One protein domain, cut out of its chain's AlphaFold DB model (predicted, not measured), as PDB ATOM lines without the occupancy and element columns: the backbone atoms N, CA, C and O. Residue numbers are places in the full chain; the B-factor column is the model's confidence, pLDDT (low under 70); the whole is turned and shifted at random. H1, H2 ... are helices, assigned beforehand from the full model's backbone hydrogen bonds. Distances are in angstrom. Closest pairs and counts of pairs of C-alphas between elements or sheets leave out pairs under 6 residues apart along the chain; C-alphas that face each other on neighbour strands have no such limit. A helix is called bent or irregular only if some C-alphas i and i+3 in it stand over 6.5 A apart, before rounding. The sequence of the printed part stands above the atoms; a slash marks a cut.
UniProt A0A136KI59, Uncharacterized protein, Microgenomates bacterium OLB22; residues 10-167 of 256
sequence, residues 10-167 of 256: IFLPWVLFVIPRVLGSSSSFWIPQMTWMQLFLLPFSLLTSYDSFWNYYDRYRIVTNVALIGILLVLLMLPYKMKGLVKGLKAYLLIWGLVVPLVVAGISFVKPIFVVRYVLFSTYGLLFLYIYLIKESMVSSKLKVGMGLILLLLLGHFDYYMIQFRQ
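Overview. This is residues 10 to 167 of the 256 residues of an uncharacterized protein of Microgenomates bacterium OLB22 (UniProt A0A136KI59). Three long helices, H5, H7 and H8, come together at one end of the body and spread toward the other, where short H3 is wedged between them. The bent H6 runs back along H7 with its first arm H6a, while residues 10 to 21 of H1 stick out from the body. The printed part has 158 residues with eight named helices, H1 to H8 in order, and no named strand; its class is all helix. It is only just compact, close to loose, with a radius of gyration of the C-alphas of 17.9 A, and spans 55 by 40 by 28 A.

Along the chain. Find C-alpha 10 at (98.243, 178.955, 90.138), where H1, residues 10 to 24, begins; it is irregular, with C-alphas 10 and 13 7.1 A apart. Next come H2, residues 36 to 40, H3, residues 42 to 48, and H4, residues 56 to 59, irregular with C-alphas 56 and 59 7.1 A apart. H5, residues 61 to 77, measures 24.1 A. H6, residues 89 to 107, was assigned as one helix by its hydrogen bonds but is bent: C-alphas 97 and 100 are 6.8 A apart. Its arms H6a, residues 89 to 97, and H6b, residues 100 to 107, stand at a steep tilt of 41 degrees. H7, residues 120 to 136, measures 25.0 A. H8, residues 141 to 166, runs 36.9 A from C-alpha 141 at (117.340, 138.558, 99.273) to C-alpha 166 at (88.867, 146.035, 77.084).

Arrangement. Start at the hub, H7, which touches four helices. H6a touches it at a shallow tilt of 32 degrees, opposite ways; the closest C-alphas, Gly 97 and Leu 126, are 4.0 A apart. H7 and H8 form a helical hairpin at 20 degrees, touching with residues 131 to 135 and 144 to 148 alone; C-alphas 134 and 144 are closest, 5.9 A. H5 touches H7 at a steep tilt of 46 degrees, the same way, closest at C-alphas 75 and 133, 6.0 A. H3 touches H7 about perpendicular, at 89 degrees, closest at C-alphas 46 and 123, 5.2 A. Every O i to N i+4 pair is within hydrogen-bond range in H2, H3, H5, H6a, H6b and H8, against 8 of 11 in H1 and 11 of 13 in H7; H4 is too short for one, and its single O i to N i+3 pair is not within range.

Size, cuts and confidence. The farthest C-alphas, Gly 24 and Lys 142, are 55.5 A apart. The printed part has no cut; the links H1 to H2, H5 to H6 and H6 to H7 are long. Look for pLDDT under 70 at residues 22, 25 to 29, 52 to 55, 82 to 86 and 166 to 167.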
ATOM      1  N   ILE A  10      98.690 179.154  91.530       92.81
ATOM      2  CA  ILE A  10      98.243 178.955  90.138       92.81
ATOM      3  C   ILE A  10      96.933 178.149  90.074       92.81
ATOM      4  O   ILE A  10      96.116 178.360  89.179       92.81
ATOM      5  N   PHE A  11      96.692 177.259  91.039       87.19
ATOM      6  CA  PHE A  11      95.452 176.482  91.120       87.19
ATOM      7  C   PHE A  11      94.292 177.224  91.798       87.19
ATOM      8  O   PHE A  11      93.148 176.781  91.687       87.19
ATOM      9  N   LEU A  12      94.542 178.355  92.465       92.25
ATOM     10  CA  LEU A  12      93.525 179.070  93.240       92.25
ATOM     11  C   LEU A  12      92.287 179.481  92.411       92.25
ATOM     12  O   LEU A  12      91.176 179.232  92.883       92.25
ATOM     13  N   PRO A  13      92.413 180.025  91.178       92.19
ATOM     14  CA  PRO A  13      91.246 180.386  90.367       92.19
ATOM     15  C   PRO A  13      90.338 179.187  90.069       92.19
ATOM     16  O   PRO A  13      89.115 179.302  90.116       92.19
ATOM     17  N   TRP A  14      90.930 178.013  89.828       84.19
ATOM     18  CA  TRP A  14      90.184 176.776  89.599       84.19
ATOM     19  C   TRP A  14      89.463 176.310  90.856       84.19
ATOM     20  O   TRP A  14      88.295 175.943  90.781       84.19
ATOM     21  N   VAL A  15      90.123 176.359  92.014       84.75
ATOM     22  CA  VAL A  15      89.508 175.996  93.299       84.75
ATOM     23  C   VAL A  15      88.286 176.878  93.574       84.75
ATOM     24  O   VAL A  15      87.209 176.355  93.867       84.75
ATOM     25  N   LEU A  16      88.423 178.197  93.404       88.88
ATOM     26  CA  LEU A  16      87.340 179.163  93.605       88.88
ATOM     27  C   LEU A  16      86.187 178.983  92.608       88.88
ATOM     28  O   LEU A  16      85.032 179.190  92.966       88.88
ATOM     29  N   PHE A  17      86.476 178.574  91.372       86.81
ATOM     30  CA  PHE A  17      85.457 178.328  90.351       86.81
ATOM     31  C   PHE A  17      84.724 176.991  90.539       86.81
ATOM     32  O   PHE A  17      83.504 176.912  90.374       86.81
ATOM     33  N   VAL A  18      85.461 175.924  90.861       78.75
ATOM     34  CA  VAL A  18      84.947 174.547  90.889       78.75
ATOM     35  C   VAL A  18      84.189 174.258  92.182       78.75
ATOM     36  O   VAL A  18      83.098 173.692  92.116       78.75
ATOM     37  N   ILE A  19      84.721 174.655  93.345       80.25
ATOM     38  CA  ILE A  19      84.134 174.293  94.647       80.25
ATOM     39  C   ILE A  19      82.664 174.735  94.772       80.25
ATOM     40  O   ILE A  19      81.835 173.878  95.083       80.25
ATOM     41  N   PRO A  20      82.278 175.995  94.486       83.44
ATOM     42  CA  PRO A  20      80.887 176.425  94.635       83.44
ATOM     43  C   PRO A  20      79.924 175.671  93.714       83.44
ATOM     44  O   PRO A  20      78.808 175.353  94.114       83.44
ATOM     45  N   ARG A  21      80.360 175.335  92.492       77.81
ATOM     46  CA  ARG A  21      79.538 174.606  91.512       77.81
ATOM     47  C   ARG A  21      79.338 173.146  91.905       77.81
ATOM     48  O   ARG A  21      78.229 172.638  91.794       77.81
ATOM     49  N   VAL A  22      80.391 172.494  92.398       69.56
ATOM     50  CA  VAL A  22      80.329 171.099  92.863       69.56
ATOM     51  C   VAL A  22      79.528 170.983  94.160       69.56
ATOM     52  O   VAL A  22      78.740 170.052  94.318       69.56
ATOM     53  N   LEU A  23      79.697 171.920  95.098       72.12
ATOM     54  CA  LEU A  23      78.958 171.899  96.362       72.12
ATOM     55  C   LEU A  23      77.489 172.308  96.194       72.12
ATOM     56  O   LEU A  23      76.641 171.762  96.901       72.12
ATOM     57  N   GLY A  24      77.202 173.231  95.271       71.69
ATOM     58  CA  GLY A  24      75.867 173.773  95.015       71.69
ATOM     59  C   GLY A  24      74.972 172.916  94.116       71.69
ATOM     60  O   GLY A  24      73.762 173.131  94.114       71.69
ATOM     61  N   SER A  25      75.505 171.940  93.367       66.81
ATOM     62  CA  SER A  25      74.655 171.049  92.568       66.81
ATOM     63  C   SER A  25      74.019 169.971  93.455       66.81
ATOM     64  O   SER A  25      74.705 169.076  93.952       66.81
ATOM     65  N   SER A  26      72.701 170.041  93.638       60.50
ATOM     66  CA  SER A  26      71.881 169.008  94.289       60.50
ATOM     67  C   SER A  26      71.351 167.947  93.315       60.50
ATOM     68  O   SER A  26      70.608 167.058  93.721       60.50
ATOM     69  N   SER A  27      71.703 168.042  92.029       60.91
ATOM     70  CA  SER A  27      71.300 167.080  91.001       60.91
ATOM     71  C   SER A  27      71.886 165.694  91.269       60.91
ATOM     72  O   SER A  27      73.008 165.578  91.770       60.91
ATOM     73  N   SER A  28      71.161 164.644  90.873       61.03
ATOM     74  CA  SER A  28      71.676 163.275  90.851       61.03
ATOM     75  C   SER A  28      73.003 163.238  90.085       61.03
ATOM     76  O   SER A  28      73.086 163.656  88.930       61.03
ATOM     77  N   PHE A  29      74.075 162.804  90.753       66.31
ATOM     78  CA  PHE A  29      75.380 162.606  90.126       66.31
ATOM     79  C   PHE A  29      75.451 161.182  89.564       66.31
ATOM     80  O   PHE A  29      74.833 160.270  90.106       66.31
ATOM     81  N   TRP A  30      76.196 160.975  88.476       71.12
ATOM     82  CA  TRP A  30      76.320 159.646  87.858       71.12
ATOM     83  C   TRP A  30      77.191 158.678  88.656       71.12
ATOM     84  O   TRP A  30      77.116 157.468  88.451       71.12
ATOM     85  N   ILE A  31      78.017 159.201  89.561       78.50
ATOM     86  CA  ILE A  31      78.769 158.379  90.503       78.50
ATOM     87  C   ILE A  31      77.802 157.969  91.622       78.50
ATOM     88  O   ILE A  31      77.125 158.835  92.180       78.50
ATOM     89  N   PRO A  32      77.723 156.678  91.974       82.50
ATOM     90  CA  PRO A  32      76.993 156.253  93.157       82.50
ATOM     91  C   PRO A  32      77.727 156.681  94.436       82.50
ATOM     92  O   PRO A  32      78.937 156.902  94.449       82.50
ATOM     93  N   GLN A  33      77.004 156.769  95.548       87.94
ATOM     94  CA  GLN A  33      77.648 156.943  96.850       87.94
ATOM     95  C   GLN A  33      78.559 155.753  97.172       87.94
ATOM     96  O   GLN A  33      78.303 154.620  96.757       87.94
ATOM     97  N   MET A  34      79.624 156.028  97.924       92.31
ATOM     98  CA  MET A  34      80.572 155.005  98.350       92.31
ATOM     99  C   MET A  34      79.902 154.035  99.319       92.31
ATOM    100  O   MET A  34      79.250 154.439 100.281       92.31
ATOM    101  N   THR A  35      80.101 152.744  99.089       93.88
ATOM    102  CA  THR A  35      79.675 151.677  99.998       93.88
ATOM    103  C   THR A  35      80.859 151.149 100.800       93.88
ATOM    104  O   THR A  35      82.012 151.218 100.367       93.88
ATOM    105  N   TRP A  36      80.585 150.529 101.949       94.25
ATOM    106  CA  TRP A  36      81.616 149.845 102.737       94.25
ATOM    107  C   TRP A  36      82.351 148.761 101.944       94.25
ATOM    108  O   TRP A  36      83.557 148.597 102.101       94.25
ATOM    109  N   MET A  37      81.645 148.065 101.046       93.25
ATOM    110  CA  MET A  37      82.251 147.063 100.169       93.25
ATOM    111  C   MET A  37      83.251 147.696  99.194       93.25
ATOM    112  O   MET A  37      84.349 147.177  99.017       93.25
ATOM    113  N   GLN A  38      82.909 148.836  98.587       92.31
ATOM    114  CA  GLN A  38      83.823 149.557  97.695       92.31
ATOM    115  C   GLN A  38      85.031 150.127  98.447       92.31
ATOM    116  O   GLN A  38      86.146 150.056  97.938       92.31
ATOM    117  N   LEU A  39      84.837 150.634  99.671       94.44
ATOM    118  CA  LEU A  39      85.945 151.069 100.524       94.44
ATOM    119  C   LEU A  39      86.878 149.900 100.867       94.44
ATOM    120  O   LEU A  39      88.095 150.038 100.779       94.44
ATOM    121  N   PHE A  40      86.320 148.741 101.225       94.88
ATOM    122  CA  PHE A  40      87.102 147.541 101.512       94.88
ATOM    123  C   PHE A  40      87.908 147.078 100.292       94.88
ATOM    124  O   PHE A  40      89.084 146.751 100.431       94.88
ATOM    125  N   LEU A  41      87.303 147.092  99.101       93.69
ATOM    126  CA  LEU A  41      87.930 146.697  97.834       93.69
ATOM    127  C   LEU A  41      88.884 147.752  97.250       93.69
ATOM    128  O   LEU A  41      89.453 147.531  96.180       93.69
ATOM    129  N   LEU A  42      89.084 148.884  97.930       93.12
ATOM    130  CA  LEU A  42      89.874 150.001  97.421       93.12
ATOM    131  C   LEU A  42      91.305 149.605  97.002       93.12
ATOM    132  O   LEU A  42      91.692 149.981  95.896       93.12
ATOM    133  N   PRO A  43      92.095 148.834  97.783       93.38
ATOM    134  CA  PRO A  43      93.441 148.425  97.365       93.38
ATOM    135  C   PRO A  43      93.444 147.619  96.064       93.38
ATOM    136  O   PRO A  43      94.257 147.879  95.175       93.38
ATOM    137  N   PHE A  44      92.506 146.678  95.930       92.94
ATOM    138  CA  PHE A  44      92.309 145.921  94.698       92.94
ATOM    139  C   PHE A  44      91.950 146.839  93.527       92.94
ATOM    140  O   PHE A  44      92.607 146.781  92.487       92.94
ATOM    141  N   SER A  45      90.963 147.720  93.694       91.50
ATOM    142  CA  SER A  45      90.538 148.656  92.649       91.50
ATOM    143  C   SER A  45      91.658 149.602  92.215       91.50
ATOM    144  O   SER A  45      91.803 149.855  91.023       91.50
ATOM    145  N   LEU A  46      92.480 150.088  93.149       92.69
ATOM    146  CA  LEU A  46      93.623 150.949  92.842       92.69
ATOM    147  C   LEU A  46      94.686 150.215  92.022       92.69
ATOM    148  O   LEU A  46      95.130 150.740  91.006       92.69
ATOM    149  N   LEU A  47      95.091 149.012  92.436       91.50
ATOM    150  CA  LEU A  47      96.178 148.283  91.773       91.50
ATOM    151  C   LEU A  47      95.781 147.682  90.427       91.50
ATOM    152  O   LEU A  47      96.616 147.593  89.536       91.50
ATOM    153  N   THR A  48      94.523 147.277  90.272       88.38
ATOM    154  CA  THR A  48      94.050 146.602  89.052       88.38
ATOM    155  C   THR A  48      93.338 147.540  88.086       88.38
ATOM    156  O   THR A  48      93.068 147.172  86.944       88.38
ATOM    157  N   SER A  49      92.968 148.747  88.537       83.94
ATOM    158  CA  SER A  49      92.048 149.636  87.815       83.94
ATOM    159  C   SER A  49      90.744 148.941  87.388       83.94
ATOM    160  O   SER A  49      90.115 149.339  86.396       83.94
ATOM    161  N   TYR A  50      90.359 147.877  88.105       83.81
ATOM    162  CA  TYR A  50      89.157 147.106  87.830       83.81
ATOM    163  C   TYR A  50      87.922 147.915  88.211       83.81
ATOM    164  O   TYR A  50      87.826 148.472  89.307       83.81
ATOM    165  N   ASP A  51      86.975 147.948  87.282       73.50
ATOM    166  CA  ASP A  51      85.668 148.569  87.438       73.50
ATOM    167  C   ASP A  51      84.623 147.465  87.234       73.50
ATOM    168  O   ASP A  51      84.786 146.628  86.340       73.50
ATOM    169  N   SER A  52      83.582 147.418  88.065       65.50
ATOM    170  CA  SER A  52      82.670 146.264  88.187       65.50
ATOM    171  C   SER A  52      81.812 145.992  86.946       65.50
ATOM    172  O   SER A  52      81.044 145.043  86.927       65.50
ATOM    173  N   PHE A  53      81.942 146.791  85.889       62.19
ATOM    174  CA  PHE A  53      81.213 146.613  84.631       62.19
ATOM    175  C   PHE A  53      81.500 145.283  83.912       62.19
ATOM    176  O   PHE A  53      80.730 144.898  83.038       62.19
ATOM    177  N   TRP A  54      82.592 144.582  84.240       59.84
ATOM    178  CA  TRP A  54      83.085 143.456  83.433       59.84
ATOM    179  C   TRP A  54      82.768 142.065  83.994       59.84
ATOM    180  O   TRP A  54      83.030 141.091  83.296       59.84
ATOM    181  N   ASN A  55      82.229 141.958  85.218       68.62
ATOM    182  CA  ASN A  55      81.795 140.748  85.954       68.62
ATOM    183  C   ASN A  55      82.787 139.559  86.077       68.62
ATOM    184  O   ASN A  55      82.635 138.726  86.968       68.62
ATOM    185  N   TYR A  56      83.825 139.448  85.243       72.56
ATOM    186  CA  TYR A  56      84.731 138.296  85.180       72.56
ATOM    187  C   TYR A  56      85.525 138.102  86.477       72.56
ATOM    188  O   TYR A  56      85.607 136.998  87.014       72.56
ATOM    189  N   TYR A  57      86.070 139.194  87.019       75.50
ATOM    190  CA  TYR A  57      86.850 139.165  88.257       75.50
ATOM    191  C   TYR A  57      86.015 139.343  89.521       75.50
ATOM    192  O   TYR A  57      86.575 139.313  90.616       75.50
ATOM    193  N   ASP A  58      84.689 139.451  89.421       81.44
ATOM    194  CA  ASP A  58      83.856 139.658  90.605       81.44
ATOM    195  C   ASP A  58      83.935 138.500  91.600       81.44
ATOM    196  O   ASP A  58      83.867 138.723  92.810       81.44
ATOM    197  N   ARG A  59      84.175 137.276  91.115       83.44
ATOM    198  CA  ARG A  59      84.404 136.106  91.973       83.44
ATOM    199  C   ARG A  59      85.736 136.178  92.729       83.44
ATOM    200  O   ARG A  59      85.823 135.689  93.851       83.44
ATOM    201  N   TYR A  60      86.766 136.774  92.132       87.38
ATOM    202  CA  TYR A  60      88.129 136.758  92.675       87.38
ATOM    203  C   TYR A  60      88.502 138.043  93.419       87.38
ATOM    204  O   TYR A  60      89.399 138.009  94.260       87.38
ATOM    205  N   ARG A  61      87.788 139.156  93.189       89.12
ATOM    206  CA  ARG A  61      88.125 140.481  93.741       89.12
ATOM    207  C   ARG A  61      88.292 140.482  95.258       89.12
ATOM    208  O   ARG A  61      89.221 141.099  95.757       89.12
ATOM    209  N   ILE A  62      87.443 139.757  95.992       91.94
ATOM    210  CA  ILE A  62      87.506 139.702  97.462       91.94
ATOM    211  C   ILE A  62      88.771 138.968  97.911       91.94
ATOM    212  O   ILE A  62      89.521 139.495  98.728       91.94
ATOM    213  N   VAL A  63      89.035 137.783  97.354       92.44
ATOM    214  CA  VAL A  63      90.201 136.963  97.718       92.44
ATOM    215  C   VAL A  63      91.495 137.695  97.370       92.44
ATOM    216  O   VAL A  63      92.389 137.798  98.208       92.44
ATOM    217  N   THR A  64      91.578 138.273  96.169       90.81
ATOM    218  CA  THR A  64      92.730 139.080  95.756       90.81
ATOM    219  C   THR A  64      92.900 140.303  96.654       90.81
ATOM    220  O   THR A  64      94.014 140.585  97.080       90.81
ATOM    221  N   ASN A  65      91.820 141.011  96.992       94.31
ATOM    222  CA  ASN A  65      91.886 142.170  97.881       94.31
ATOM    223  C   ASN A  65      92.396 141.800  99.280       94.31
ATOM    224  O   ASN A  65      93.286 142.468  99.803       94.31
ATOM    225  N   VAL A  66      91.889 140.709  99.863       94.81
ATOM    226  CA  VAL A  66      92.367 140.193 101.155       94.81
ATOM    227  C   VAL A  66      93.848 139.831 101.076       94.81
ATOM    228  O   VAL A  66      94.603 140.202 101.971       94.81
ATOM    229  N   ALA A  67      94.289 139.175  99.999       92.06
ATOM    230  CA  ALA A  67      95.700 138.861  99.793       92.06
ATOM    231  C   ALA A  67      96.563 140.132  99.692       92.06
ATOM    232  O   ALA A  67      97.598 140.222 100.348       92.06
ATOM    233  N   LEU A  68      96.125 141.143  98.935       93.38
ATOM    234  CA  LEU A  68      96.831 142.422  98.789       93.38
ATOM    235  C   LEU A  68      96.954 143.167 100.124       93.38
ATOM    236  O   LEU A  68      98.051 143.622 100.467       93.38
ATOM    237  N   ILE A  69      95.863 143.253 100.892       94.88
ATOM    238  CA  ILE A  69      95.854 143.848 102.235       94.88
ATOM    239  C   ILE A  69      96.762 143.048 103.170       94.88
ATOM    240  O   ILE A  69      97.596 143.634 103.855       94.88
ATOM    241  N   GLY A  70      96.653 141.718 103.171       93.44
ATOM    242  CA  GLY A  70      97.479 140.836 103.992       93.44
ATOM    243  C   GLY A  70      98.971 141.016 103.710       93.44
ATOM    244  O   GLY A  70      99.746 141.228 104.641       93.44
ATOM    245  N   ILE A  71      99.372 141.032 102.434       92.44
ATOM    246  CA  ILE A  71     100.760 141.293 102.024       92.44
ATOM    247  C   ILE A  71     101.206 142.678 102.499       92.44
ATOM    248  O   ILE A  71     102.308 142.806 103.028       92.44
ATOM    249  N   LEU A  72     100.371 143.711 102.341       94.69
ATOM    250  CA  LEU A  72     100.700 145.065 102.789       94.69
ATOM    251  C   LEU A  72     100.902 145.127 104.306       94.69
ATOM    252  O   LEU A  72     101.886 145.707 104.759       94.69
ATOM    253  N   LEU A  73     100.010 144.519 105.087       95.38
ATOM    254  CA  LEU A  73     100.096 144.488 106.548       95.38
ATOM    255  C   LEU A  73     101.333 143.724 107.023       95.38
ATOM    256  O   LEU A  73     102.084 144.246 107.847       95.38
ATOM    257  N   VAL A  74     101.594 142.540 106.460       93.81
ATOM    258  CA  VAL A  74     102.813 141.769 106.748       93.81
ATOM    259  C   VAL A  74     104.041 142.609 106.430       93.81
ATOM    260  O   VAL A  74     104.911 142.764 107.283       93.81
ATOM    261  N   LEU A  75     104.090 143.215 105.241       93.31
ATOM    262  CA  LEU A  75     105.184 144.090 104.849       93.31
ATOM    263  C   LEU A  75     105.371 145.222 105.848       93.31
ATOM    264  O   LEU A  75     106.512 145.440 106.235       93.31
ATOM    265  N   LEU A  76     104.298 145.896 106.283       92.88
ATOM    266  CA  LEU A  76     104.307 146.998 107.257       92.88
ATOM    267  C   LEU A  76     104.854 146.608 108.638       92.88
ATOM    268  O   LEU A  76     105.442 147.466 109.302       92.88
ATOM    269  N   MET A  77     104.678 145.348 109.042       93.06
ATOM    270  CA  MET A  77     105.123 144.800 110.330       93.06
ATOM    271  C   MET A  77     106.567 144.276 110.319       93.06
ATOM    272  O   MET A  77     107.146 144.075 111.386       93.06
ATOM    273  N   LEU A  78     107.168 144.047 109.146       91.75
ATOM    274  CA  LEU A  78     108.548 143.563 109.060       91.75
ATOM    275  C   LEU A  78     109.549 144.598 109.601       91.75
ATOM    276  O   LEU A  78     109.358 145.801 109.425       91.75
ATOM    277  N   PRO A  79     110.673 144.161 110.196       87.19
ATOM    278  CA  PRO A  79     111.756 145.069 110.550       87.19
ATOM    279  C   PRO A  79     112.412 145.653 109.287       87.19
ATOM    280  O   PRO A  79     112.600 144.950 108.289       87.19
ATOM    281  N   TYR A  80     112.806 146.931 109.342       86.00
ATOM    282  CA  TYR A  80     113.377 147.665 108.204       86.00
ATOM    283  C   TYR A  80     114.783 148.175 108.475       86.00
ATOM    284  O   TYR A  80     115.082 148.683 109.558       86.00
ATOM    285  N   LYS A  81     115.635 148.139 107.450       78.75
ATOM    286  CA  LYS A  81     116.929 148.825 107.488       78.75
ATOM    287  C   LYS A  81     116.687 150.313 107.244       78.75
ATOM    288  O   LYS A  81     116.509 150.735 106.115       78.75
ATOM    289  N   MET A  82     116.721 151.140 108.286       67.81
ATOM    290  CA  MET A  82     116.651 152.604 108.131       67.81
ATOM    291  C   MET A  82     117.988 153.198 107.642       67.81
ATOM    292  O   MET A  82     118.493 154.161 108.212       67.81
ATOM    293  N   LYS A  83     118.613 152.606 106.616       60.88
ATOM    294  CA  LYS A  83     119.889 153.088 106.067       60.88
ATOM    295  C   LYS A  83     119.643 153.899 104.789       60.88
ATOM    296  O   LYS A  83     119.254 153.352 103.768       60.88
ATOM    297  N   GLY A  84     119.909 155.204 104.844       54.59
ATOM    298  CA  GLY A  84     120.254 156.026 103.673       54.59
ATOM    299  C   GLY A  84     119.133 156.509 102.742       54.59
ATOM    300  O   GLY A  84     119.406 157.352 101.895       54.59
ATOM    301  N   LEU A  85     117.884 156.052 102.874       58.69
ATOM    302  CA  LEU A  85     116.771 156.627 102.106       58.69
ATOM    303  C   LEU A  85     116.259 157.924 102.734       58.69
ATOM    304  O   LEU A  85     116.239 158.065 103.956       58.69
ATOM    305  N   VAL A  86     115.841 158.859 101.870       64.12
ATOM    306  CA  VAL A  86     115.308 160.184 102.227       64.12
ATOM    307  C   VAL A  86     114.402 160.071 103.452       64.12
ATOM    308  O   VAL A  86     113.399 159.349 103.434       64.12
ATOM    309  N   LYS A  87     114.770 160.772 104.531       72.81
ATOM    310  CA  LYS A  87     114.011 160.780 105.784       72.81
ATOM    311  C   LYS A  87     112.550 161.119 105.472       72.81
ATOM    312  O   LYS A  87     112.260 162.179 104.926       72.81
ATOM    313  N   GLY A  88     111.640 160.198 105.788       83.56
ATOM    314  CA  GLY A  88     110.205 160.370 105.548       83.56
ATOM    315  C   GLY A  88     109.662 159.803 104.230       83.56
ATOM    316  O   GLY A  88     108.453 159.873 104.036       83.56
ATOM    317  N   LEU A  89     110.468 159.178 103.358       89.56
ATOM    318  CA  LEU A  89     109.963 158.587 102.103       89.56
ATOM    319  C   LEU A  89     108.812 157.592 102.328       89.56
ATOM    320  O   LEU A  89     107.799 157.673 101.640       89.56
ATOM    321  N   LYS A  90     108.922 156.710 103.334       89.75
ATOM    322  CA  LYS A  90     107.835 155.792 103.725       89.75
ATOM    323  C   LYS A  90     106.535 156.548 104.016       89.75
ATOM    324  O   LYS A  90     105.473 156.126 103.572       89.75
ATOM    325  N   ALA A  91     106.622 157.661 104.747       91.25
ATOM    326  CA  ALA A  91     105.463 158.478 105.086       91.25
ATOM    327  C   ALA A  91     104.867 159.146 103.839       91.25
ATOM    328  O   ALA A  91     103.657 159.100 103.658       91.25
ATOM    329  N   TYR A  92     105.698 159.681 102.938       93.56
ATOM    330  CA  TYR A  92     105.222 160.243 101.670       93.56
ATOM    331  C   TYR A  92     104.515 159.199 100.797       93.56
ATOM    332  O   TYR A  92     103.450 159.487 100.260       93.56
ATOM    333  N   LEU A  93     105.057 157.981 100.700       95.00
ATOM    334  CA  LEU A  93     104.438 156.883  99.950       95.00
ATOM    335  C   LEU A  93     103.131 156.400 100.593       95.00
ATOM    336  O   LEU A  93     102.174 156.128  99.877       95.00
ATOM    337  N   LEU A  94     103.053 156.347 101.927       94.62
ATOM    338  CA  LEU A  94     101.805 156.056 102.643       94.62
ATOM    339  C   LEU A  94     100.746 157.132 102.395       94.62
ATOM    340  O   LEU A  94      99.590 156.815 102.124       94.62
ATOM    341  N   ILE A  95     101.140 158.405 102.459       94.88
ATOM    342  CA  ILE A  95     100.223 159.517 102.214       94.88
ATOM    343  C   ILE A  95      99.706 159.452 100.776       94.88
ATOM    344  O   ILE A  95      98.498 159.457 100.554       94.88
ATOM    345  N   TRP A  96     100.612 159.337  99.807       95.94
ATOM    346  CA  TRP A  96     100.273 159.331  98.390       95.94
ATOM    347  C   TRP A  96      99.472 158.088  97.976       95.94
ATOM    348  O   TRP A  96      98.442 158.219  97.317       95.94
ATOM    349  N   GLY A  97      99.927 156.897  98.362       95.19
ATOM    350  CA  GLY A  97      99.345 155.628  97.927       95.19
ATOM    351  C   GLY A  97      98.106 155.185  98.699       95.19
ATOM    352  O   GLY A  97      97.332 154.390  98.174       95.19
ATOM    353  N   LEU A  98      97.906 155.667  99.931       94.81
ATOM    354  CA  LEU A  98      96.847 155.168 100.816       94.81
ATOM    355  C   LEU A  98      95.982 156.289 101.398       94.81
ATOM    356  O   LEU A  98      94.765 156.249 101.257       94.81
ATOM    357  N   VAL A  99      96.580 157.310 102.019       95.06
ATOM    358  CA  VAL A  99      95.799 158.355 102.713       95.06
ATOM    359  C   VAL A  99      94.966 159.170 101.729       95.06
ATOM    360  O   VAL A  99      93.774 159.346 101.950       95.06
ATOM    361  N   VAL A 100      95.558 159.639 100.630       94.38
ATOM    362  CA  VAL A 100      94.839 160.438  99.627       94.38
ATOM    363  C   VAL A 100      93.615 159.702  99.058       94.38
ATOM    364  O   VAL A 100      92.518 160.258  99.151       94.38
ATOM    365  N   PRO A 101      93.722 158.469  98.516       95.38
ATOM    366  CA  PRO A 101      92.543 157.766  98.014       95.38
ATOM    367  C   PRO A 101      91.532 157.425  99.118       95.38
ATOM    368  O   PRO A 101      90.333 157.473  98.851       95.38
ATOM    369  N   LEU A 102      91.970 157.154 100.357       95.69
ATOM    370  CA  LEU A 102      91.063 156.943 101.495       95.69
ATOM    371  C   LEU A 102      90.288 158.207 101.879       95.69
ATOM    372  O   LEU A 102      89.110 158.112 102.207       95.69
ATOM    373  N   VAL A 103      90.905 159.388 101.814       94.94
ATOM    374  CA  VAL A 103      90.214 160.663 102.066       94.94
ATOM    375  C   VAL A 103      89.152 160.910 100.997       94.94
ATOM    376  O   VAL A 103      88.012 161.222 101.336       94.94
ATOM    377  N   VAL A 104      89.484 160.713  99.715       94.12
ATOM    378  CA  VAL A 104      88.508 160.847  98.616       94.12
ATOM    379  C   VAL A 104      87.368 159.838  98.780       94.12
ATOM    380  O   VAL A 104      86.200 160.204  98.655       94.12
ATOM    381  N   ALA A 105      87.688 158.586  99.114       93.44
ATOM    382  CA  ALA A 105      86.708 157.547  99.412       93.44
ATOM    383  C   ALA A 105      85.804 157.917 100.602       93.44
ATOM    384  O   ALA A 105      84.590 157.753 100.520       93.44
ATOM    385  N   GLY A 106      86.382 158.462 101.676       94.06
ATOM    386  CA  GLY A 106      85.675 158.904 102.878       94.06
ATOM    387  C   GLY A 106      84.689 160.038 102.599       94.06
ATOM    388  O   GLY A 106      83.521 159.948 102.970       94.06
ATOM    389  N   ILE A 107      85.119 161.067 101.862       91.56
ATOM    390  CA  ILE A 107      84.227 162.145 101.399       91.56
ATOM    391  C   ILE A 107      83.094 161.560 100.539       91.56
ATOM    392  O   ILE A 107      81.955 162.035 100.598       91.56
ATOM    393  N   SER A 108      83.380 160.486  99.798       91.50
ATOM    394  CA  SER A 108      82.425 159.860  98.891       91.50
ATOM    395  C   SER A 108      81.272 159.095  99.535       91.50
ATOM    396  O   SER A 108      80.331 158.732  98.824       91.50
ATOM    397  N   PHE A 109      81.281 158.909 100.855       92.12
ATOM    398  CA  PHE A 109      80.096 158.459 101.594       92.12
ATOM    399  C   PHE A 109      79.011 159.541 101.661       92.12
ATOM    400  O   PHE A 109      77.828 159.221 101.676       92.12
ATOM    401  N   VAL A 110      79.400 160.820 101.677       89.62
ATOM    402  CA  VAL A 110      78.464 161.955 101.771       89.62
ATOM    403  C   VAL A 110      78.225 162.585 100.398       89.62
ATOM    404  O   VAL A 110      77.095 162.929 100.050       89.62
ATOM    405  N   LYS A 111      79.283 162.739  99.598       85.69
ATOM    406  CA  LYS A 111      79.240 163.386  98.281       85.69
ATOM    407  C   LYS A 111      79.807 162.443  97.226       85.69
ATOM    408  O   LYS A 111      81.008 162.234  97.260       85.69
ATOM    409  N   PRO A 112      79.022 161.905  96.281       86.56
ATOM    410  CA  PRO A 112      79.484 160.867  95.360       86.56
ATOM    411  C   PRO A 112      80.540 161.394  94.373       86.56
ATOM    412  O   PRO A 112      80.230 161.859  93.280       86.56
ATOM    413  N   ILE A 113      81.806 161.342  94.782       87.00
ATOM    414  CA  ILE A 113      82.953 161.868  94.029       87.00
ATOM    415  C   ILE A 113      83.988 160.789  93.719       87.00
ATOM    416  O   ILE A 113      84.907 161.026  92.936       87.00
ATOM    417  N   PHE A 114      83.881 159.612  94.341       89.44
ATOM    418  CA  PHE A 114      84.867 158.559  94.181       89.44
ATOM    419  C   PHE A 114      84.634 157.784  92.889       89.44
ATOM    420  O   PHE A 114      83.685 157.018  92.751       89.44
ATOM    421  N   VAL A 115      85.580 157.921  91.967       87.56
ATOM    422  CA  VAL A 115      85.762 156.974  90.872       87.56
ATOM    423  C   VAL A 115      87.224 156.595  90.859       87.56
ATOM    424  O   VAL A 115      88.089 157.468  90.921       87.56
ATOM    425  N   VAL A 116      87.506 155.302  90.711       88.19
ATOM    426  CA  VAL A 116      88.872 154.757  90.662       88.19
ATOM    427  C   VAL A 116      89.759 155.552  89.696       88.19
ATOM    428  O   VAL A 116      90.897 155.883  90.020       88.19
ATOM    429  N   ARG A 117      89.211 155.971  88.544       86.12
ATOM    430  CA  ARG A 117      89.945 156.758  87.543       86.12
ATOM    431  C   ARG A 117      90.435 158.129  88.030       86.12
ATOM    432  O   ARG A 117      91.420 158.630  87.504       86.12
ATOM    433  N   TYR A 118      89.787 158.732  89.024       88.31
ATOM    434  CA  TYR A 118      90.210 160.016  89.599       88.31
ATOM    435  C   TYR A 118      91.358 159.867  90.593       88.31
ATOM    436  O   TYR A 118      92.082 160.826  90.840       88.31
ATOM    437  N   VAL A 119      91.555 158.664  91.128       91.56
ATOM    438  CA  VAL A 119      92.629 158.340  92.072       91.56
ATOM    439  C   VAL A 119      93.698 157.432  91.459       91.56
ATOM    440  O   VAL A 119      94.566 156.952  92.177       91.56
ATOM    441  N   LEU A 120      93.707 157.250  90.132       88.62
ATOM    442  CA  LEU A 120      94.714 156.467  89.392       88.62
ATOM    443  C   LEU A 120      96.156 156.887  89.712       88.62
ATOM    444  O   LEU A 120      97.055 156.057  89.779       88.62
ATOM    445  N   PHE A 121      96.389 158.175  89.974       91.00
ATOM    446  CA  PHE A 121      97.715 158.656  90.362       91.00
ATOM    447  C   PHE A 121      98.217 158.029  91.678       91.00
ATOM    448  O   PHE A 121      99.425 157.928  91.878       91.00
ATOM    449  N   SER A 122      97.319 157.607  92.576       95.19
ATOM    450  CA  SER A 122      97.664 156.938  93.840       95.19
ATOM    451  C   SER A 122      98.079 155.477  93.648       95.19
ATOM    452  O   SER A 122      98.840 154.962  94.465       95.19
ATOM    453  N   THR A 123      97.699 154.840  92.533       93.75
ATOM    454  CA  THR A 123      98.147 153.488  92.162       93.75
ATOM    455  C   THR A 123      99.669 153.397  92.130       93.75
ATOM    456  O   THR A 123     100.245 152.468  92.693       93.75
ATOM    457  N   TYR A 124     100.338 154.397  91.549       94.12
ATOM    458  CA  TYR A 124     101.801 154.459  91.524       94.12
ATOM    459  C   TYR A 124     102.396 154.630  92.922       94.12
ATOM    460  O   TYR A 124     103.377 153.967  93.255       94.12
ATOM    461  N   GLY A 125     101.782 155.466  93.765       95.44
ATOM    462  CA  GLY A 125     102.194 155.632  95.158       95.44
ATOM    463  C   GLY A 125     102.097 154.327  95.946       95.44
ATOM    464  O   GLY A 125     103.026 153.971  96.670       95.44
ATOM    465  N   LEU A 126     101.010 153.576  95.753       95.62
ATOM    466  CA  LEU A 126     100.798 152.279  96.386       95.62
ATOM    467  C   LEU A 126     101.786 151.228  95.859       95.62
ATOM    468  O   LEU A 126     102.405 150.523  96.651       95.62
ATOM    469  N   LEU A 127     102.013 151.159  94.546       95.38
ATOM    470  CA  LEU A 127     102.995 150.252  93.944       95.38
ATOM    471  C   LEU A 127     104.417 150.527  94.456       95.38
ATOM    472  O   LEU A 127     105.126 149.608  94.873       95.38
ATOM    473  N   PHE A 128     104.828 151.796  94.478       95.75
ATOM    474  CA  PHE A 128     106.122 152.191  95.026       95.75
ATOM    475  C   PHE A 128     106.219 151.930  96.522       95.75
ATOM    476  O   PHE A 128     107.302 151.576  96.988       95.75
ATOM    477  N   LEU A 129     105.116 152.031  97.269       95.69
ATOM    478  CA  LEU A 129     105.076 151.600  98.660       95.69
ATOM    479  C   LEU A 129     105.395 150.103  98.773       95.69
ATOM    480  O   LEU A 129     106.314 149.761  99.510       95.69
ATOM    481  N   TYR A 130     104.735 149.216  98.019       95.44
ATOM    482  CA  TYR A 130     105.061 147.777  98.040       95.44
ATOM    483  C   TYR A 130     106.540 147.518  97.726       95.44
ATOM    484  O   TYR A 130     107.221 146.827  98.487       95.44
ATOM    485  N   ILE A 131     107.057 148.111  96.647       95.00
ATOM    486  CA  ILE A 131     108.459 147.950  96.230       95.00
ATOM    487  C   ILE A 131     109.413 148.442  97.324       95.00
ATOM    488  O   ILE A 131     110.369 147.746  97.672       95.00
ATOM    489  N   TYR A 132     109.145 149.619  97.893       94.31
ATOM    490  CA  TYR A 132     109.937 150.194  98.977       94.31
ATOM    491  C   TYR A 132     109.951 149.277 100.205       94.31
ATOM    492  O   TYR A 132     111.025 148.976 100.727       94.31
ATOM    493  N   LEU A 133     108.789 148.785 100.645       94.31
ATOM    494  CA  LEU A 133     108.696 147.923 101.825       94.31
ATOM    495  C   LEU A 133     109.410 146.580 101.599       94.31
ATOM    496  O   LEU A 133     110.139 146.131 102.483       94.31
ATOM    497  N   ILE A 134     109.278 145.971 100.415       94.62
ATOM    498  CA  ILE A 134     110.012 144.744 100.056       94.62
ATOM    499  C   ILE A 134     111.521 145.009 100.082       94.62
ATOM    500  O   ILE A 134     112.271 144.268 100.724       94.62
ATOM    501  N   LYS A 135     111.977 146.079  99.421       92.75
ATOM    502  CA  LYS A 135     113.399 146.418  99.303       92.75
ATOM    503  C   LYS A 135     114.044 146.679 100.663       92.75
ATOM    504  O   LYS A 135     115.110 146.121 100.937       92.75
ATOM    505  N   GLU A 136     113.400 147.474 101.513       91.94
ATOM    506  CA  GLU A 136     113.960 147.927 102.793       91.94
ATOM    507  C   GLU A 136     113.728 146.959 103.957       91.94
ATOM    508  O   GLU A 136     114.345 147.106 105.017       91.94
ATOM    509  N   SER A 137     112.879 145.944 103.778       92.31
ATOM    510  CA  SER A 137     112.698 144.891 104.780       92.31
ATOM    511  C   SER A 137     114.016 144.158 105.080       92.31
ATOM    512  O   SER A 137     114.909 144.034 104.233       92.31
ATOM    513  N   MET A 138     114.172 143.645 106.299       92.94
ATOM    514  CA  MET A 138     115.361 142.878 106.698       92.94
ATOM    515  C   MET A 138     115.342 141.409 106.243       92.94
ATOM    516  O   MET A 138     116.256 140.663 106.587       92.94
ATOM    517  N   VAL A 139     114.345 140.984 105.462       93.31
ATOM    518  CA  VAL A 139     114.236 139.595 104.991       93.31
ATOM    519  C   VAL A 139     115.347 139.225 104.000       93.31
ATOM    520  O   VAL A 139     116.029 140.089 103.439       93.31
ATOM    521  N   SER A 140     115.529 137.923 103.773       95.25
ATOM    522  CA  SER A 140     116.557 137.411 102.862       95.25
ATOM    523  C   SER A 140     116.336 137.886 101.420       95.25
ATOM    524  O   SER A 140     115.203 138.032 100.958       95.25
ATOM    525  N   SER A 141     117.422 138.094 100.668       94.44
ATOM    526  CA  SER A 141     117.340 138.558  99.273       94.44
ATOM    527  C   SER A 141     116.527 137.615  98.380       94.44
ATOM    528  O   SER A 141     115.787 138.084  97.522       94.44
ATOM    529  N   LYS A 142     116.602 136.297  98.623       95.75
ATOM    530  CA  LYS A 142     115.791 135.294  97.910       95.75
ATOM    531  C   LYS A 142     114.293 135.528  98.125       95.75
ATOM    532  O   LYS A 142     113.533 135.506  97.162       95.75
ATOM    533  N   LEU A 143     113.881 135.814  99.365       93.88
ATOM    534  CA  LEU A 143     112.482 136.104  99.676       93.88
ATOM    535  C   LEU A 143     112.023 137.410  99.018       93.88
ATOM    536  O   LEU A 143     110.944 137.440  98.441       93.88
ATOM    537  N   LYS A 144     112.857 138.459  99.020       94.12
ATOM    538  CA  LYS A 144     112.538 139.727  98.333       94.12
ATOM    539  C   LYS A 144     112.272 139.526  96.846       94.12
ATOM    540  O   LYS A 144     111.297 140.062  96.329       94.12
ATOM    541  N   VAL A 145     113.119 138.741  96.174       95.25
ATOM    542  CA  VAL A 145     112.936 138.394  94.757       95.25
ATOM    543  C   VAL A 145     111.629 137.627  94.565       95.25
ATOM    544  O   VAL A 145     110.843 137.999  93.701       95.25
ATOM    545  N   GLY A 146     111.352 136.626  95.406       94.94
ATOM    546  CA  GLY A 146     110.090 135.882  95.365       94.94
ATOM    547  C   GLY A 146     108.861 136.784  95.525       94.94
ATOM    548  O   GLY A 146     107.944 136.721  94.715       94.94
ATOM    549  N   MET A 147     108.864 137.682  96.512       92.38
ATOM    550  CA  MET A 147     107.777 138.644  96.735       92.38
ATOM    551  C   MET A 147     107.608 139.613  95.558       92.38
ATOM    552  O   MET A 147     106.482 139.891  95.151       92.38
ATOM    553  N   GLY A 148     108.715 140.106  94.994       93.25
ATOM    554  CA  GLY A 148     108.697 140.967  93.812       93.25
ATOM    555  C   GLY A 148     108.129 140.259  92.580       93.25
ATOM    556  O   GLY A 148     107.308 140.840  91.875       93.25
ATOM    557  N   LEU A 149     108.501 138.995  92.358       94.69
ATOM    558  CA  LEU A 149     107.957 138.172  91.276       94.69
ATOM    559  C   LEU A 149     106.465 137.897  91.463       94.69
ATOM    560  O   LEU A 149     105.711 138.029  90.507       94.69
ATOM    561  N   ILE A 150     106.019 137.575  92.681       92.44
ATOM    562  CA  ILE A 150     104.592 137.381  92.982       92.44
ATOM    563  C   ILE A 150     103.802 138.658  92.678       92.44
ATOM    564  O   ILE A 150     102.764 138.588  92.023       92.44
ATOM    565  N   LEU A 151     104.299 139.823  93.110       90.81
ATOM    566  CA  LEU A 151     103.658 141.109  92.831       90.81
ATOM    567  C   LEU A 151     103.591 141.387  91.322       90.81
ATOM    568  O   LEU A 151     102.537 141.771  90.821       90.81
ATOM    569  N   LEU A 152     104.687 141.152  90.595       93.00
ATOM    570  CA  LEU A 152     104.753 141.345  89.146       93.00
ATOM    571  C   LEU A 152     103.794 140.412  88.397       93.00
ATOM    572  O   LEU A 152     103.086 140.864  87.504       93.00
ATOM    573  N   LEU A 153     103.750 139.129  88.765       93.06
ATOM    574  CA  LEU A 153     102.854 138.144  88.156       93.06
ATOM    575  C   LEU A 153     101.388 138.483  88.422       93.06
ATOM    576  O   LEU A 153     100.569 138.384  87.512       93.06
ATOM    577  N   LEU A 154     101.061 138.912  89.643       89.00
ATOM    578  CA  LEU A 154      99.708 139.324  89.998       89.00
ATOM    579  C   LEU A 154      99.267 140.527  89.159       89.00
ATOM    580  O   LEU A 154      98.210 140.474  88.539       89.00
ATOM    581  N   LEU A 155     100.083 141.582  89.086       89.00
ATOM    582  CA  LEU A 155      99.759 142.780  88.302       89.00
ATOM    583  C   LEU A 155      99.716 142.485  86.799       89.00
ATOM    584  O   LEU A 155      98.749 142.845  86.138       89.00
ATOM    585  N   GLY A 156     100.705 141.757  86.277       90.12
ATOM    586  CA  GLY A 156     100.763 141.378  84.867       90.12
ATOM    587  C   GLY A 156      99.592 140.495  84.438       90.12
ATOM    588  O   GLY A 156      99.082 140.653  83.331       90.12
ATOM    589  N   HIS A 157      99.112 139.613  85.321       88.62
ATOM    590  CA  HIS A 157      97.884 138.858  85.092       88.62
ATOM    591  C   HIS A 157      96.682 139.798  84.934       88.62
ATOM    592  O   HIS A 157      95.965 139.700  83.940       88.62
ATOM    593  N   PHE A 158      96.482 140.740  85.862       85.62
ATOM    594  CA  PHE A 158      95.378 141.696  85.752       85.62
ATOM    595  C   PHE A 158      95.484 142.556  84.496       85.62
ATOM    596  O   PHE A 158      94.497 142.666  83.773       85.62
ATOM    597  N   ASP A 159      96.658 143.103  84.190       85.81
ATOM    598  CA  ASP A 159      96.855 143.931  82.999       85.81
ATOM    599  C   ASP A 159      96.594 143.147  81.711       85.81
ATOM    600  O   ASP A 159      95.888 143.637  80.828       85.81
ATOM    601  N   TYR A 160      97.086 141.908  81.614       87.19
ATOM    602  CA  TYR A 160      96.843 141.045  80.458       87.19
ATOM    603  C   TYR A 160      95.346 140.839  80.217       87.19
ATOM    604  O   TYR A 160      94.850 141.099  79.118       87.19
ATOM    605  N   TYR A 161      94.601 140.424  81.242       80.75
ATOM    606  CA  TYR A 161      93.167 140.189  81.094       80.75
ATOM    607  C   TYR A 161      92.388 141.485  80.892       80.75
ATOM    608  O   TYR A 161      91.456 141.514  80.093       80.75
ATOM    609  N   MET A 162      92.777 142.576  81.550       78.56
ATOM    610  CA  MET A 162      92.159 143.881  81.329       78.56
ATOM    611  C   MET A 162      92.342 144.346  79.890       78.56
ATOM    612  O   MET A 162      91.396 144.880  79.319       78.56
ATOM    613  N   ILE A 163      93.503 144.107  79.276       80.38
ATOM    614  CA  ILE A 163      93.713 144.373  77.851       80.38
ATOM    615  C   ILE A 163      92.770 143.509  77.018       80.38
ATOM    616  O   ILE A 163      92.066 144.071  76.188       80.38
ATOM    617  N   GLN A 164      92.708 142.194  77.256       76.94
ATOM    618  CA  GLN A 164      91.846 141.271  76.503       76.94
ATOM    619  C   GLN A 164      90.358 141.651  76.592       76.94
ATOM    620  O   GLN A 164      89.690 141.760  75.568       76.94
ATOM    621  N   PHE A 165      89.845 141.936  77.790       70.12
ATOM    622  CA  PHE A 165      88.437 142.296  77.991       70.12
ATOM    623  C   PHE A 165      88.101 143.730  77.565       70.12
ATOM    624  O   PHE A 165      86.954 144.012  77.227       70.12
ATOM    625  N   ARG A 166      89.073 144.654  77.556       69.81
ATOM    626  CA  ARG A 166      88.867 146.035  77.084       69.81
ATOM    627  C   ARG A 166      89.114 146.213  75.588       69.81
ATOM    628  O   ARG A 166      88.984 147.347  75.117       69.81
ATOM    629  N   GLN A 167      89.459 145.168  74.829       63.72
ATOM    630  CA  GLN A 167      89.628 145.295  73.379       63.72
ATOM    631  C   GLN A 167      88.295 145.679  72.724       63.72
ATOM    632  O   GLN A 167      87.466 144.844  72.389       63.72
TER     633      GLN A 167